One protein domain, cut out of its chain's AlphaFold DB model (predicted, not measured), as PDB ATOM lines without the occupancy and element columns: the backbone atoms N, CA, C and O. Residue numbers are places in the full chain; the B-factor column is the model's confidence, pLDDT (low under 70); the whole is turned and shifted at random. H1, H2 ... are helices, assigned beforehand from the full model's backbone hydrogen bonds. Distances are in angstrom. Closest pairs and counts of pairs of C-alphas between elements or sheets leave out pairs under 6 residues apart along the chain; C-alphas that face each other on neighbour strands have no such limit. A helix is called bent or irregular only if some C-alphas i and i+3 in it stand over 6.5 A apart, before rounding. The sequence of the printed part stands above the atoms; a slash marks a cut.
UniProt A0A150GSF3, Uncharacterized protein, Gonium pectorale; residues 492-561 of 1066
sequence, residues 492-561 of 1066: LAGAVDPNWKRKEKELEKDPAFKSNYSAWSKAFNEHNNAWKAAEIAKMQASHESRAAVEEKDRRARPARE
ATOM      1  N   LEU A 492      22.076  27.978  21.983       81.81
ATOM      2  CA  LEU A 492      20.916  27.183  21.564       81.81
ATOM      3  C   LEU A 492      21.304  25.794  21.043       81.81
ATOM      4  O   LEU A 492      20.513  24.862  21.196       81.81
ATOM      5  N   ALA A 493      22.510  25.605  20.497       82.19
ATOM      6  CA  ALA A 493      23.000  24.291  20.082       82.19
ATOM      7  C   ALA A 493      22.916  23.273  21.235       82.19
ATOM      8  O   ALA A 493      22.324  22.205  21.059       82.19
ATOM      9  N   GLY A 494      23.374  23.644  22.437       82.19
ATOM     10  CA  GLY A 494      23.287  22.817  23.649       82.19
ATOM     11  C   GLY A 494      21.951  22.876  24.408       82.19
ATOM     12  O   GLY A 494      21.726  22.062  25.300       82.19
ATOM     13  N   ALA A 495      21.058  23.815  24.085       87.50
ATOM     14  CA  ALA A 495      19.829  24.037  24.848       87.50
ATOM     15  C   ALA A 495      18.734  22.970  24.621       87.50
ATOM     16  O   ALA A 495      18.702  22.256  23.609       87.50
ATOM     17  N   VAL A 496      17.791  22.915  25.563       89.44
ATOM     18  CA  VAL A 496      16.550  22.126  25.506       89.44
ATOM     19  C   VAL A 496      15.382  23.038  25.880       89.44
ATOM     20  O   VAL A 496      15.515  23.817  26.825       89.44
ATOM     21  N   ASP A 497      14.249  22.940  25.176       89.81
ATOM     22  CA  ASP A 497      13.030  23.689  25.518       89.81
ATOM     23  C   ASP A 497      12.657  23.479  27.004       89.81
ATOM     24  O   ASP A 497      12.402  22.335  27.407       89.81
ATOM     25  N   PRO A 498      12.556  24.540  27.833       89.62
ATOM     26  CA  PRO A 498      12.127  24.413  29.229       89.62
ATOM     27  C   PRO A 498      10.729  23.787  29.388       89.62
ATOM     28  O   PRO A 498      10.407  23.261  30.456       89.62
ATOM     29  N   ASN A 499       9.903  23.787  28.337       90.88
ATOM     30  CA  ASN A 499       8.592  23.139  28.318       90.88
ATOM     31  C   ASN A 499       8.643  21.640  27.969       90.88
ATOM     32  O   ASN A 499       7.600  20.986  28.058       90.88
ATOM     33  N   TRP A 500       9.805  21.059  27.621       90.38
ATOM     34  CA  TRP A 500       9.892  19.649  27.207       90.38
ATOM     35  C   TRP A 500       9.240  18.699  28.220       90.38
ATOM     36  O   TRP A 500       8.388  17.905  27.841       90.38
ATOM     37  N   LYS A 501       9.518  18.854  29.524       89.06
ATOM     38  CA  LYS A 501       8.940  18.012  30.598       89.06
ATOM     39  C   LYS A 501       7.407  18.053  30.690       89.06
ATOM     40  O   LYS A 501       6.801  17.219  31.362       89.06
ATOM     41  N   ARG A 502       6.758  19.035  30.055       91.69
ATOM     42  CA  ARG A 502       5.301  19.069  29.875       91.69
ATOM     43  C   ARG A 502       4.880  18.296  28.625       91.69
ATOM     44  O   ARG A 502       3.912  17.549  28.703       91.69
ATOM     45  N   LYS A 503       5.597  18.457  27.508       89.19
ATOM     46  CA  LYS A 503       5.343  17.730  26.254       89.19
ATOM     47  C   LYS A 503       5.563  16.224  26.417       89.19
ATOM     48  O   LYS A 503       4.724  15.434  26.002       89.19
ATOM     49  N   GLU A 504       6.623  15.850  27.117       89.38
ATOM     50  CA  GLU A 504       6.934  14.503  27.591       89.38
ATOM     51  C   GLU A 504       5.727  13.866  28.297       89.38
ATOM     52  O   GLU A 504       5.210  12.859  27.830       89.38
ATOM     53  N   LYS A 505       5.161  14.536  29.310       91.00
ATOM     54  CA  LYS A 505       3.948  14.103  30.037       91.00
ATOM     55  C   LYS A 505       2.643  14.150  29.230       91.00
ATOM     56  O   LYS A 505       1.601  13.688  29.706       91.00
ATOM     57  N   GLU A 506       2.648  14.749  28.043       89.38
ATOM     58  CA  GLU A 506       1.549  14.641  27.079       89.38
ATOM     59  C   GLU A 506       1.730  13.389  26.203       89.38
ATOM     60  O   GLU A 506       0.752  12.680  25.981       89.38
ATOM     61  N   LEU A 507       2.962  13.081  25.784       86.56
ATOM     62  CA  LEU A 507       3.318  11.911  24.971       86.56
ATOM     63  C   LEU A 507       3.329  10.595  25.776       86.56
ATOM     64  O   LEU A 507       2.881   9.573  25.273       86.56
ATOM     65  N   GLU A 508       3.712  10.617  27.057       87.19
ATOM     66  CA  GLU A 508       3.630   9.481  28.002       87.19
ATOM     67  C   GLU A 508       2.212   8.899  28.170       87.19
ATOM     68  O   GLU A 508       2.044   7.841  28.782       87.19
ATOM     69  N   LYS A 509       1.176   9.589  27.683       88.38
ATOM     70  CA  LYS A 509      -0.213   9.111  27.707       88.38
ATOM     71  C   LYS A 509      -0.544   8.193  26.533       88.38
ATOM     72  O   LYS A 509      -1.540   7.481  26.613       88.38
ATOM     73  N   ASP A 510       0.270   8.198  25.480       84.69
ATOM     74  CA  ASP A 510       0.157   7.268  24.363       84.69
ATOM     75  C   ASP A 510       0.815   5.921  24.743       84.69
ATOM     76  O   ASP A 510       2.017   5.881  25.041       84.69
ATOM     77  N   PRO A 511       0.072   4.796  24.750       78.62
ATOM     78  CA  PRO A 511       0.639   3.480  25.041       78.62
ATOM     79  C   PRO A 511       1.770   3.066  24.087       78.62
ATOM     80  O   PRO A 511       2.686   2.367  24.517       78.62
ATOM     81  N   ALA A 512       1.746   3.514  22.825       73.75
ATOM     82  CA  ALA A 512       2.775   3.197  21.832       73.75
ATOM     83  C   ALA A 512       4.097   3.950  22.075       73.75
ATOM     84  O   ALA A 512       5.150   3.533  21.590       73.75
ATOM     85  N   PHE A 513       4.065   5.039  22.848       79.12
ATOM     86  CA  PHE A 513       5.246   5.839  23.176       79.12
ATOM     87  C   PHE A 513       6.095   5.194  24.284       79.12
ATOM     88  O   PHE A 513       7.323   5.244  24.237       79.12
ATOM     89  N   LYS A 514       5.458   4.526  25.261       74.75
ATOM     90  CA  LYS A 514       6.141   3.951  26.439       74.75
ATOM     91  C   LYS A 514       7.091   2.792  26.136       74.75
ATOM     92  O   LYS A 514       8.019   2.567  26.906       74.75
ATOM     93  N   SER A 515       6.853   2.037  25.066       76.62
ATOM     94  CA  SER A 515       7.644   0.852  24.710       76.62
ATOM     95  C   SER A 515       8.756   1.126  23.693       76.62
ATOM     96  O   SER A 515       9.559   0.234  23.426       76.62
ATOM     97  N   ASN A 516       8.830   2.334  23.117       84.94
ATOM     98  CA  ASN A 516       9.714   2.620  21.990       84.94
ATOM     99  C   ASN A 516      10.586   3.870  22.212       84.94
ATOM    100  O   ASN A 516      10.237   4.986  21.824       84.94
ATOM    101  N   TYR A 517      11.791   3.655  22.745       81.06
ATOM    102  CA  TYR A 517      12.792   4.710  22.941       81.06
ATOM    103  C   TYR A 517      13.191   5.437  21.641       81.06
ATOM    104  O   TYR A 517      13.509   6.625  21.676       81.06
ATOM    105  N   SER A 518      13.126   4.777  20.474       83.69
ATOM    106  CA  SER A 518      13.405   5.448  19.194       83.69
ATOM    107  C   SER A 518      12.319   6.469  18.827       83.69
ATOM    108  O   SER A 518      12.642   7.545  18.323       83.69
ATOM    109  N   ALA A 519      11.053   6.193  19.166       83.62
ATOM    110  CA  ALA A 519       9.955   7.147  19.017       83.62
ATOM    111  C   ALA A 519      10.066   8.307  20.022       83.62
ATOM    112  O   ALA A 519       9.869   9.458  19.628       83.62
ATOM    113  N   TRP A 520      10.462   8.037  21.276       88.50
ATOM    114  CA  TRP A 520      10.768   9.087  22.261       88.50
ATOM    115  C   TRP A 520      11.888  10.010  21.770       88.50
ATOM    116  O   TRP A 520      11.705  11.224  21.705       88.50
ATOM    117  N   SER A 521      13.019   9.438  21.342       87.94
ATOM    118  CA  SER A 521      14.182  10.199  20.872       87.94
ATOM    119  C   SER A 521      13.863  11.006  19.612       87.94
ATOM    120  O   SER A 521      14.251  12.171  19.503       87.94
ATOM    121  N   LYS A 522      13.090  10.440  18.677       90.38
ATOM    122  CA  LYS A 522      12.609  11.172  17.501       90.38
ATOM    123  C   LYS A 522      11.731  12.364  17.901       90.38
ATOM    124  O   LYS A 522      12.037  13.483  17.499       90.38
ATOM    125  N   ALA A 523      10.715  12.155  18.741       86.31
ATOM    126  CA  ALA A 523       9.811  13.219  19.183       86.31
ATOM    127  C   ALA A 523      10.523  14.312  20.007       86.31
ATOM    128  O   ALA A 523      10.214  15.493  19.849       86.31
ATOM    129  N   PHE A 524      11.502  13.939  20.840       89.50
ATOM    130  CA  PHE A 524      12.373  14.879  21.552       89.50
ATOM    131  C   PHE A 524      13.141  15.772  20.575       89.50
ATOM    132  O   PHE A 524      13.098  16.998  20.688       89.50
ATOM    133  N   ASN A 525      13.820  15.169  19.597       90.19
ATOM    134  CA  ASN A 525      14.626  15.909  18.630       90.19
ATOM    135  C   ASN A 525      13.758  16.782  17.712       90.19
ATOM    136  O   ASN A 525      14.101  17.939  17.486       90.19
ATOM    137  N   GLU A 526      12.613  16.288  17.238       91.44
ATOM    138  CA  GLU A 526      11.669  17.068  16.425       91.44
ATOM    139  C   GLU A 526      11.111  18.275  17.199       91.44
ATOM    140  O   GLU A 526      11.163  19.399  16.695       91.44
ATOM    141  N   HIS A 527      10.662  18.085  18.446       89.06
ATOM    142  CA  HIS A 527      10.165  19.179  19.290       89.06
ATOM    143  C   HIS A 527      11.267  20.192  19.630       89.06
ATOM    144  O   HIS A 527      11.062  21.399  19.493       89.06
ATOM    145  N   ASN A 528      12.448  19.727  20.045       88.31
ATOM    146  CA  ASN A 528      13.544  20.611  20.442       88.31
ATOM    147  C   ASN A 528      14.118  21.386  19.242       88.31
ATOM    148  O   ASN A 528      14.434  22.567  19.369       88.31
ATOM    149  N   ASN A 529      14.189  20.771  18.057       90.25
ATOM    150  CA  ASN A 529      14.597  21.458  16.829       90.25
ATOM    151  C   ASN A 529      13.546  22.478  16.368       90.25
ATOM    152  O   ASN A 529      13.918  23.583  15.972       90.25
ATOM    153  N   ALA A 530      12.250  22.166  16.477       91.19
ATOM    154  CA  ALA A 530      11.179  23.122  16.186       91.19
ATOM    155  C   ALA A 530      11.207  24.331  17.143       91.19
ATOM    156  O   ALA A 530      11.058  25.471  16.699       91.19
ATOM    157  N   TRP A 531      11.467  24.105  18.437       93.12
ATOM    158  CA  TRP A 531      11.665  25.180  19.413       93.12
ATOM    159  C   TRP A 531      12.893  26.045  19.083       93.12
ATOM    160  O   TRP A 531      12.771  27.267  19.008       93.12
ATOM    161  N   LYS A 532      14.052  25.434  18.792       90.62
ATOM    162  CA  LYS A 532      15.268  26.166  18.383       90.62
ATOM    163  C   LYS A 532      15.040  26.996  17.121       90.62
ATOM    164  O   LYS A 532      15.424  28.162  17.094       90.62
ATOM    165  N   ALA A 533      14.372  26.440  16.110       89.38
ATOM    166  CA  ALA A 533      14.027  27.159  14.885       89.38
ATOM    167  C   ALA A 533      13.101  28.361  15.155       89.38
ATOM    168  O   ALA A 533      13.322  29.439  14.607       89.38
ATOM    169  N   ALA A 534      12.110  28.212  16.041       91.06
ATOM    170  CA  ALA A 534      11.227  29.309  16.436       91.06
ATOM    171  C   ALA A 534      11.968  30.423  17.202       91.06
ATOM    172  O   ALA A 534      11.697  31.606  16.978       91.06
ATOM    173  N   GLU A 535      12.923  30.080  18.072       90.06
ATOM    174  CA  GLU A 535      13.706  31.079  18.809       90.06
ATOM    175  C   GLU A 535      14.743  31.779  17.915       90.06
ATOM    176  O   GLU A 535      14.900  32.996  18.006       90.06
ATOM    177  N   ILE A 536      15.361  31.058  16.971       86.44
ATOM    178  CA  ILE A 536      16.189  31.646  15.903       86.44
ATOM    179  C   ILE A 536      15.358  32.624  15.057       86.44
ATOM    180  O   ILE A 536      15.793  33.755  14.851       86.44
ATOM    181  N   ALA A 537      14.135  32.260  14.655       88.56
ATOM    182  CA  ALA A 537      13.253  33.148  13.894       88.56
ATOM    183  C   ALA A 537      12.856  34.419  14.678       88.56
ATOM    184  O   ALA A 537      12.853  35.517  14.118       88.56
ATOM    185  N   LYS A 538      12.590  34.319  15.991       88.62
ATOM    186  CA  LYS A 538      12.378  35.501  16.855       88.62
ATOM    187  C   LYS A 538      13.621  36.389  16.932       88.62
ATOM    188  O   LYS A 538      13.494  37.614  16.912       88.62
ATOM    189  N   MET A 539      14.814  35.797  17.035       82.38
ATOM    190  CA  MET A 539      16.065  36.556  17.031       82.38
ATOM    191  C   MET A 539      16.284  37.250  15.687       82.38
ATOM    192  O   MET A 539      16.587  38.438  15.683       82.38
ATOM    193  N   GLN A 540      16.054  36.565  14.566       86.56
ATOM    194  CA  GLN A 540      16.127  37.143  13.222       86.56
ATOM    195  C   GLN A 540      15.163  38.329  13.075       86.56
ATOM    196  O   GLN A 540      15.617  39.424  12.762       86.56
ATOM    197  N   ALA A 541      13.888  38.187  13.454       87.25
ATOM    198  CA  ALA A 541      12.926  39.297  13.450       87.25
ATOM    199  C   ALA A 541      13.334  40.467  14.379       87.25
ATOM    200  O   ALA A 541      13.100  41.637  14.070       87.25
ATOM    201  N   SER A 542      13.987  40.180  15.512       83.81
ATOM    202  CA  SER A 542      14.557  41.199  16.408       83.81
ATOM    203  C   SER A 542      15.765  41.912  15.780       83.81
ATOM    204  O   SER A 542      15.893  43.133  15.892       83.81
ATOM    205  N   HIS A 543      16.622  41.182  15.062       79.94
ATOM    206  CA  HIS A 543      17.741  41.730  14.295       79.94
ATOM    207  C   HIS A 543      17.269  42.564  13.096       79.94
ATOM    208  O   HIS A 543      17.787  43.659  12.901       79.94
ATOM    209  N   GLU A 544      16.258  42.119  12.352       86.00
ATOM    210  CA  GLU A 544      15.625  42.876  11.263       86.00
ATOM    211  C   GLU A 544      14.963  44.157  11.777       86.00
ATOM    212  O   GLU A 544      15.169  45.229  11.213       86.00
ATOM    213  N   SER A 545      14.236  44.084  12.896       84.94
ATOM    214  CA  SER A 545      13.643  45.256  13.554       84.94
ATOM    215  C   SER A 545      14.714  46.263  13.998       84.94
ATOM    216  O   SER A 545      14.594  47.462  13.738       84.94
ATOM    217  N   ARG A 546      15.824  45.785  14.582       81.00
ATOM    218  CA  ARG A 546      16.988  46.624  14.921       81.00
ATOM    219  C   ARG A 546      17.639  47.233  13.680       81.00
ATOM    220  O   ARG A 546      17.886  48.433  13.684       81.00
ATOM    221  N   ALA A 547      17.845  46.460  12.616       82.44
ATOM    222  CA  ALA A 547      18.412  46.941  11.358       82.44
ATOM    223  C   ALA A 547      17.498  47.966  10.660       82.44
ATOM    224  O   ALA A 547      17.990  48.931  10.083       82.44
ATOM    225  N   ALA A 548      16.174  47.823  10.760       88.56
ATOM    226  CA  ALA A 548      15.213  48.804  10.257       88.56
ATOM    227  C   ALA A 548      15.233  50.113  11.071       88.56
ATOM    228  O   ALA A 548      15.107  51.199  10.499       88.56
ATOM    229  N   VAL A 549      15.429  50.034  12.392       84.31
ATOM    230  CA  VAL A 549      15.648  51.211  13.253       84.31
ATOM    231  C   VAL A 549      16.997  51.871  12.952       84.31
ATOM    232  O   VAL A 549      17.045  53.091  12.814       84.31
ATOM    233  N   GLU A 550      18.069  51.093  12.785       81.25
ATOM    234  CA  GLU A 550      19.406  51.581  12.426       81.25
ATOM    235  C   GLU A 550      19.419  52.228  11.035       81.25
ATOM    236  O   GLU A 550      19.973  53.309  10.869       81.25
ATOM    237  N   GLU A 551      18.741  51.645  10.043       87.38
ATOM    238  CA  GLU A 551      18.600  52.226   8.704       87.38
ATOM    239  C   GLU A 551      17.775  53.520   8.725       87.38
ATOM    240  O   GLU A 551      18.111  54.497   8.048       87.38
ATOM    241  N   LYS A 552      16.711  53.572   9.536       90.88
ATOM    242  CA  LYS A 552      15.932  54.797   9.754       90.88
ATOM    243  C   LYS A 552      16.772  55.881  10.437       90.88
ATOM    244  O   LYS A 552      16.668  57.044  10.051       90.88
ATOM    245  N   ASP A 553      17.611  55.516  11.405       81.25
ATOM    246  CA  ASP A 553      18.562  56.432  12.040       81.25
ATOM    247  C   ASP A 553      19.613  56.926  11.041       81.25
ATOM    248  O   ASP A 553      19.783  58.131  10.885       81.25
ATOM    249  N   ARG A 554      20.231  56.015  10.280       83.62
ATOM    250  CA  ARG A 554      21.231  56.303   9.241       83.62
ATOM    251  C   ARG A 554      20.708  57.275   8.181       83.62
ATOM    252  O   ARG A 554      21.442  58.168   7.771       83.62
ATOM    253  N   ARG A 555      19.436  57.155   7.780       89.19
ATOM    254  CA  ARG A 555      18.767  58.106   6.868       89.19
ATOM    255  C   ARG A 555      18.432  59.448   7.527       89.19
ATOM    256  O   ARG A 555      18.487  60.474   6.858       89.19
ATOM    257  N   ALA A 556      18.081  59.462   8.813       86.56
ATOM    258  CA  ALA A 556      17.770  60.691   9.550       86.56
ATOM    259  C   ALA A 556      19.024  61.471   9.994       86.56
ATOM    260  O   ALA A 556      18.954  62.682  10.215       86.56
ATOM    261  N   ARG A 557      20.160  60.784  10.137       81.69
ATOM    262  CA  ARG A 557      21.391  61.298  10.741       81.69
ATOM    263  C   ARG A 557      21.939  62.565  10.062       81.69
ATOM    264  O   ARG A 557      22.062  63.547  10.787       81.69
ATOM    265  N   PRO A 558      22.131  62.651   8.728       85.06
ATOM    266  CA  PRO A 558      22.666  63.869   8.104       85.06
ATOM    267  C   PRO A 558      21.802  65.116   8.349       85.06
ATOM    268  O   PRO A 558      22.318  66.222   8.497       85.06
ATOM    269  N   ALA A 559      20.478  64.949   8.451       87.00
ATOM    270  CA  ALA A 559      19.564  66.044   8.768       87.00
ATOM    271  C   ALA A 559      19.674  66.492  10.238       87.00
ATOM    272  O   ALA A 559      19.584  67.687  10.520       87.00
ATOM    273  N   ARG A 560      19.912  65.559  11.174       83.31
ATOM    274  CA  ARG A 560      20.185  65.885  12.586       83.31
ATOM    275  C   ARG A 560      21.548  66.541  12.774       83.31
ATOM    276  O   ARG A 560      21.641  67.515  13.508       83.31
ATOM    277  N   GLU A 561      22.583  66.045  12.100       81.50
ATOM    278  CA  GLU A 561      23.934  66.618  12.136       81.50
ATOM    279  C   GLU A 561      23.939  68.052  11.588       81.50
ATOM    280  O   GLU A 561      24.530  68.946  12.191       81.50
TER     281      GLU A 561
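Overview. This is residues 492 to 561 of the 1066 residues of an uncharacterized protein of Gonium pectorale (UniProt A0A150GSF3). One very long helix, H3, makes the length of the whole, and the chain before it forms a hook at its beginning: the short helix H1 slants across the first part of H3 at 45 degrees, running opposite ways to it, and the still shorter H2 lies near the beginning of H3, where the chain turns back into H3. The far part of H3, residues 537 to 561, sticks out free as a long arm. The printed part has 70 residues with three named helices, in the order H1, H2, H3, and no named strand; the class is all helix. It is extended, with a radius of gyration of the C-alphas of 20.7 A, and its C-alphas span 69 by 17 by 15 A, a rod.

Arrangement. The first helix in the printed part is H1, residues 500 to 507, and the second is H2, residues 511 to 514. They are close but not clearly touching; their closest C-alphas, those of Leu 507 and Phe 513, are 6.6 A apart. The third helix, H3, residues 517 to 561, is close to H2 but not clearly touching it, with the closest C-alphas, those of Phe 513 and Ala 519, 6.4 A apart. H1 and H3 only just touch, with 3 pairs of C-alphas within 8 A; the closest are those of Trp 500 and Asn 528, 7.7 A apart. H3 touches H1 with residues 524 to 528 alone. The lines of H1 and H3 stand at a steep tilt of 45 degrees, and the two run opposite ways. The O i to N i+4 pairs within hydrogen-bond range are 3 of 4 in H1 and 39 of 41 in H3, and H2 is too short for such a pair.

Along the chain. The printed part begins at Leu 492, with its C-alpha at (20.916, 27.183, 21.564). H1 begins at Trp 500, C-alpha at (9.892, 19.649, 27.207), and is 10.4 A from first to last C-alpha. H2 runs from Pro 511 to Lys 514, four residues. H3 begins at Tyr 517, C-alpha at (12.792, 4.710, 22.941), and ends at Glu 561, C-alpha at (23.934, 66.618, 12.136), 63.8 A from first to last C-alpha. It has a kink of 35 degrees near residue 555 and is irregular there: C-alphas 555 and 558 are 7.1 A apart.

Size, cuts and confidence. The two C-alphas farthest apart, those of Ser 515 and Glu 561, are 68.9 A apart. Residues 514 to 519, of which 517 to 519 belong to H3, stand free, as do residues 537 to 561. Without these stretches the body has 39 residues and spans 33 by 16 by 15 A. The links from H1 to H2 and from H2 to H3 are tight, and the printed part has no cut. The mean pLDDT of the printed part is 86.2, and no printed residue is under 70.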